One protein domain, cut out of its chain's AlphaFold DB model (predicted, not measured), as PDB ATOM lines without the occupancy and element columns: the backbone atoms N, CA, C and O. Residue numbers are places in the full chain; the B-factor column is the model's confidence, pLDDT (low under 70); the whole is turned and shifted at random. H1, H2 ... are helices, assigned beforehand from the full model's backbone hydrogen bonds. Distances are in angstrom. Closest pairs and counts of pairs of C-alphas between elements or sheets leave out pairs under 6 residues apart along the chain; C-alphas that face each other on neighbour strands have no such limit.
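AT A GLANCE: This is residues 645 to 687 of the 811 residues of the protein "ATP-binding protein" of Thaumarchaeota archaeon (UniProt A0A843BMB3). Three short helices pack together in a compact triangle, each touching the other two: H2 and H3 make a splayed helical hairpin, and H1 crosses from the last part of H3 to the first part of H2. The loop of residues 669 to 677 folds back from the last residue of H2 to the first of H3, and the longest axis runs from this loop, at Pro 670, to Ser 687. The printed part has 43 residues with three named helices, in the order H1, H2, H3, and no named strand; the class is all helix, and the helix packing is mostly crossed. It is compact, with a radius of gyration of the C-alphas of 9.0 A and spans of 27 by 19 by 14 A.

IN THESE COORDINATES: The longest helix is H2, residues 659 to 668, with 10 residues and 14.1 A from first to last C-alpha; C-alpha 659 is at (8.126, 22.036, 31.176). After it along the chain comes H3, residues 678 to 686, 12.9 A long, and C-alpha 686 is at (14.353, 30.073, 33.101). Before H2 comes H1, residues 648 to 655, 10.1 A long, beginning with C-alpha 648 at (11.725, 29.339, 25.617).

HOW THE PARTS SIT: H2 and H3 touch, and their closest C-alphas, those of Pro 659 and Leu 681, are 5.2 A apart. They run opposite ways at a steep tilt of 35.1 degrees, only just steep, and form a helical hairpin. H1 touches H2, where the closest C-alphas are those of Tyr 655 and Ala 662, 5.4 A apart. These two helices run the same way at a steep tilt of 51 degrees. H1 also touches H3, and the closest C-alphas, those of Arg 648 and Ala 684, are 4.9 A apart. H1 and H3 run opposite ways at a steep tilt of 61 degrees. In H1, H2 and H3 every O i to N i+4 pair is within hydrogen-bond range.

THE WHOLE: The two C-alphas farthest apart are those of Pro 670 and Ser 687, at 27.5 A, while the first and last printed C-alphas, those of Ser 645 and Ser 687, are 11.0 A apart. The printed part has no cut. The link from H1 to H2, with 3 residues, is tight; the link from H2 to H3, with 9 residues, is short. The mean pLDDT of the printed part is 87.9, and one printed residue, Ser 687, is under 70.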
ATOM      1  N   SER A 645      19.370  21.098  24.125       88.56
ATOM      2  CA  SER A 645      18.929  22.450  24.472       88.56
ATOM      3  C   SER A 645      17.562  22.745  23.856       88.56
ATOM      4  O   SER A 645      17.234  22.256  22.774       88.56
ATOM      5  N   PHE A 646      16.761  23.553  24.548       87.19
ATOM      6  CA  PHE A 646      15.484  24.070  24.062       87.19
ATOM      7  C   PHE A 646      15.441  25.583  24.240       87.19
ATOM      8  O   PHE A 646      15.992  26.124  25.195       87.19
ATOM      9  N   THR A 647      14.753  26.272  23.332       86.62
ATOM     10  CA  THR A 647      14.475  27.704  23.498       86.62
ATOM     11  C   THR A 647      13.128  27.898  24.183       86.62
ATOM     12  O   THR A 647      12.188  27.139  23.930       86.62
ATOM     13  N   ARG A 648      13.001  28.954  24.998       83.44
ATOM     14  CA  ARG A 648      11.725  29.339  25.617       83.44
ATOM     15  C   ARG A 648      10.600  29.454  24.595       83.44
ATOM     16  O   ARG A 648       9.516  28.927  24.799       83.44
ATOM     17  N   ARG A 649      10.896  30.077  23.453       83.88
ATOM     18  CA  ARG A 649       9.948  30.244  22.354       83.88
ATOM     19  C   ARG A 649       9.412  28.910  21.830       83.88
ATOM     20  O   ARG A 649       8.214  28.794  21.634       83.88
ATOM     21  N   MET A 650      10.266  27.903  21.632       82.00
ATOM     22  CA  MET A 650       9.814  26.568  21.208       82.00
ATOM     23  C   MET A 650       8.898  25.924  22.256       82.00
ATOM     24  O   MET A 650       7.899  25.305  21.905       82.00
ATOM     25  N   LEU A 651       9.226  26.084  23.541       85.50
ATOM     26  CA  LEU A 651       8.421  25.548  24.638       85.50
ATOM     27  C   LEU A 651       7.056  26.256  24.754       85.50
ATOM     28  O   LEU A 651       6.036  25.600  24.967       85.50
ATOM     29  N   ASP A 652       7.032  27.578  24.603       84.38
ATOM     30  CA  ASP A 652       5.826  28.399  24.717       84.38
ATOM     31  C   ASP A 652       4.919  28.240  23.481       84.38
ATOM     32  O   ASP A 652       3.731  27.946  23.637       84.38
ATOM     33  N   ASP A 653       5.475  28.356  22.266       83.62
ATOM     34  CA  ASP A 653       4.725  28.346  20.998       83.62
ATOM     35  C   ASP A 653       4.098  26.966  20.699       83.62
ATOM     36  O   ASP A 653       2.966  26.893  20.217       83.62
ATOM     37  N   GLU A 654       4.809  25.865  20.977       82.25
ATOM     38  CA  GLU A 654       4.370  24.504  20.611       82.25
ATOM     39  C   GLU A 654       3.746  23.721  21.791       82.25
ATOM     40  O   GLU A 654       2.942  22.805  21.573       82.25
ATOM     41  N   TYR A 655       4.082  24.073  23.043       86.44
ATOM     42  CA  TYR A 655       3.726  23.282  24.234       86.44
ATOM     43  C   TYR A 655       3.150  24.092  25.411       86.44
ATOM     44  O   TYR A 655       2.859  23.514  26.458       86.44
ATOM     45  N   GLY A 656       2.925  25.401  25.256       81.50
ATOM     46  CA  GLY A 656       2.220  26.224  26.246       81.50
ATOM     47  C   GLY A 656       3.019  26.582  27.508       81.50
ATOM     48  O   GLY A 656       2.422  27.029  28.487       81.50
ATOM     49  N   GLY A 657       4.345  26.397  27.508       80.50
ATOM     50  CA  GLY A 657       5.248  26.971  28.521       80.50
ATOM     51  C   GLY A 657       5.355  26.244  29.869       80.50
ATOM     52  O   GLY A 657       5.996  26.744  30.804       80.50
ATOM     53  N   ASP A 658       4.744  25.065  30.017       90.88
ATOM     54  CA  ASP A 658       4.895  24.201  31.197       90.88
ATOM     55  C   ASP A 658       5.864  23.033  30.901       90.88
ATOM     56  O   ASP A 658       5.477  22.103  30.188       90.88
ATOM     57  N   PRO A 659       7.106  23.048  31.438       89.31
ATOM     58  CA  PRO A 659       8.126  22.036  31.176       89.31
ATOM     59  C   PRO A 659       7.668  20.616  31.501       89.31
ATOM     60  O   PRO A 659       7.932  19.704  30.725       89.31
ATOM     61  N   ASP A 660       6.949  20.413  32.607       91.25
ATOM     62  CA  ASP A 660       6.531  19.081  33.051       91.25
ATOM     63  C   ASP A 660       5.403  18.515  32.162       91.25
ATOM     64  O   ASP A 660       5.390  17.321  31.845       91.25
ATOM     65  N   GLN A 661       4.472  19.363  31.704       89.56
ATOM     66  CA  GLN A 661       3.439  18.958  30.739       89.56
ATOM     67  C   GLN A 661       4.018  18.719  29.343       89.56
ATOM     68  O   GLN A 661       3.671  17.719  28.707       89.56
ATOM     69  N   ALA A 662       4.914  19.599  28.889       90.69
ATOM     70  CA  ALA A 662       5.606  19.469  27.614       90.69
ATOM     71  C   ALA A 662       6.424  18.174  27.569       90.69
ATOM     72  O   ALA A 662       6.233  17.366  26.662       90.69
ATOM     73  N   PHE A 663       7.234  17.916  28.602       92.81
ATOM     74  CA  PHE A 663       8.023  16.693  28.731       92.81
ATOM     75  C   PHE A 663       7.144  15.443  28.697       92.81
ATOM     76  O   PHE A 663       7.412  14.510  27.944       92.81
ATOM     77  N   ARG A 664       6.037  15.428  29.455       91.94
ATOM     78  CA  ARG A 664       5.103  14.296  29.439       91.94
ATOM     79  C   ARG A 664       4.543  14.052  28.039       91.94
ATOM     80  O   ARG A 664       4.519  12.906  27.597       91.94
ATOM     81  N   LYS A 665       4.103  15.097  27.331       91.88
ATOM     82  CA  LYS A 665       3.577  14.969  25.962       91.88
ATOM     83  C   LYS A 665       4.651  14.453  24.997       91.88
ATOM     84  O   LYS A 665       4.390  13.495  24.271       91.88
ATOM     85  N   MET A 666       5.850  15.035  25.052       94.19
ATOM     86  CA  MET A 666       7.010  14.673  24.232       94.19
ATOM     87  C   MET A 666       7.438  13.216  24.428       94.19
ATOM     88  O   MET A 666       7.706  12.526  23.452       94.19
ATOM     89  N   MET A 667       7.449  12.710  25.665       93.69
ATOM     90  CA  MET A 667       7.871  11.332  25.951       93.69
ATOM     91  C   MET A 667       6.786  10.286  25.654       93.69
ATOM     92  O   MET A 667       7.107   9.127  25.391       93.69
ATOM     93  N   THR A 668       5.506  10.669  25.681       93.56
ATOM     94  CA  THR A 668       4.375   9.737  25.492       93.56
ATOM     95  C   THR A 668       3.878   9.635  24.053       93.56
ATOM     96  O   THR A 668       3.271   8.630  23.694       93.56
ATOM     97  N   THR A 669       4.143  10.637  23.212       92.31
ATOM     98  CA  THR A 669       3.605  10.698  21.846       92.31
ATOM     99  C   THR A 669       4.705  10.383  20.825       92.31
ATOM    100  O   THR A 669       5.635  11.180  20.689       92.31
ATOM    101  N   PRO A 670       4.638   9.246  20.102       93.06
ATOM    102  CA  PRO A 670       5.595   8.924  19.042       93.06
ATOM    103  C   PRO A 670       5.703  10.040  17.994       93.06
ATOM    104  O   PRO A 670       4.691  10.615  17.593       93.06
ATOM    105  N   GLY A 671       6.926  10.336  17.553       88.50
ATOM    106  CA  GLY A 671       7.210  11.359  16.541       88.50
ATOM    107  C   GLY A 671       7.297  12.805  17.054       88.50
ATOM    108  O   GLY A 671       7.674  13.683  16.284       88.50
ATOM    109  N   GLU A 672       6.994  13.075  18.330       91.62
ATOM    110  CA  GLU A 672       7.258  14.387  18.947       91.62
ATOM    111  C   GLU A 672       8.764  14.613  19.185       91.62
ATOM    112  O   GLU A 672       9.562  13.668  19.189       91.62
ATOM    113  N   ARG A 673       9.155  15.870  19.447       90.19
ATOM    114  CA  ARG A 673      10.529  16.231  19.836       90.19
ATOM    115  C   ARG A 673      10.958  15.473  21.098       90.19
ATOM    116  O   ARG A 673      10.171  15.359  22.034       90.19
ATOM    117  N   ARG A 674      12.213  15.011  21.160       93.38
ATOM    118  CA  ARG A 674      12.758  14.275  22.318       93.38
ATOM    119  C   ARG A 674      13.768  15.130  23.089       93.38
ATOM    120  O   ARG A 674      14.905  15.274  22.640       93.38
ATOM    121  N   PRO A 675      13.391  15.737  24.223       92.25
ATOM    122  CA  PRO A 675      14.352  16.401  25.097       92.25
ATOM    123  C   PRO A 675      15.283  15.385  25.756       92.25
ATOM    124  O   PRO A 675      14.835  14.327  26.196       92.25
ATOM    125  N   ALA A 676      16.571  15.723  25.864       90.38
ATOM    126  CA  ALA A 676      17.560  14.880  26.536       90.38
ATOM    127  C   ALA A 676      17.193  14.610  28.008       90.38
ATOM    128  O   ALA A 676      17.415  13.514  28.518       90.38
ATOM    129  N   SER A 677      16.589  15.594  28.684       92.31
ATOM    130  CA  SER A 677      16.032  15.454  30.029       92.31
ATOM    131  C   SER A 677      14.942  16.499  30.293       92.31
ATOM    132  O   SER A 677      14.789  17.470  29.550       92.31
ATOM    133  N   LEU A 678      14.188  16.324  31.382       92.38
ATOM    134  CA  LEU A 678      13.233  17.328  31.861       92.38
ATOM    135  C   LEU A 678      13.925  18.655  32.216       92.38
ATOM    136  O   LEU A 678      13.352  19.727  32.013       92.38
ATOM    137  N   ASP A 679      15.165  18.590  32.704       90.69
ATOM    138  CA  ASP A 679      15.933  19.772  33.097       90.69
ATOM    139  C   ASP A 679      16.237  20.670  31.897       90.69
ATOM    140  O   ASP A 679      16.155  21.887  32.028       90.69
ATOM    141  N   VAL A 680      16.435  20.103  30.698       90.56
ATOM    142  CA  VAL A 680      16.597  20.888  29.462       90.56
ATOM    143  C   VAL A 680      15.407  21.826  29.226       90.56
ATOM    144  O   VAL A 680      15.589  22.985  28.850       90.56
ATOM    145  N   LEU A 681      14.178  21.361  29.477       90.12
ATOM    146  CA  LEU A 681      12.974  22.187  29.321       90.12
ATOM    147  C   LEU A 681      12.808  23.197  30.462       90.12
ATOM    148  O   LEU A 681      12.318  24.305  30.240       90.12
ATOM    149  N   ARG A 682      13.214  22.838  31.684       90.75
ATOM    150  CA  ARG A 682      13.194  23.757  32.833       90.75
ATOM    151  C   ARG A 682      14.182  24.906  32.633       90.75
ATOM    152  O   ARG A 682      13.787  26.062  32.752       90.75
ATOM    153  N   SER A 683      15.402  24.612  32.183       87.81
ATOM    154  CA  SER A 683      16.400  25.622  31.814       87.81
ATOM    155  C   SER A 683      15.940  26.506  30.648       87.81
ATOM    156  O   SER A 683      16.196  27.712  30.640       87.81
ATOM    157  N   ALA A 684      15.195  25.955  29.682       86.19
ATOM    158  CA  ALA A 684      14.595  26.741  28.601       86.19
ATOM    159  C   ALA A 684      13.557  27.758  29.110       86.19
ATOM    160  O   ALA A 684      13.455  28.855  28.572       86.19
ATOM    161  N   LYS A 685      12.799  27.428  30.162       82.88
ATOM    162  CA  LYS A 685      11.825  28.341  30.785       82.88
ATOM    163  C   LYS A 685      12.486  29.454  31.598       82.88
ATOM    164  O   LYS A 685      11.965  30.566  31.652       82.88
ATOM    165  N   GLU A 686      13.607  29.145  32.241       78.62
ATOM    166  CA  GLU A 686      14.353  30.073  33.101       78.62
ATOM    167  C   GLU A 686      15.220  31.063  32.303       78.62
ATOM    168  O   GLU A 686      15.483  32.174  32.766       78.62
ATOM    169  N   SER A 687      15.620  30.704  31.081       61.31
ATOM    170  CA  SER A 687      16.484  31.513  30.213       61.31
ATOM    171  C   SER A 687      15.732  32.636  29.478       61.31
ATOM    172  O   SER A 687      15.585  32.611  28.262       61.31
TER     173      SER A 687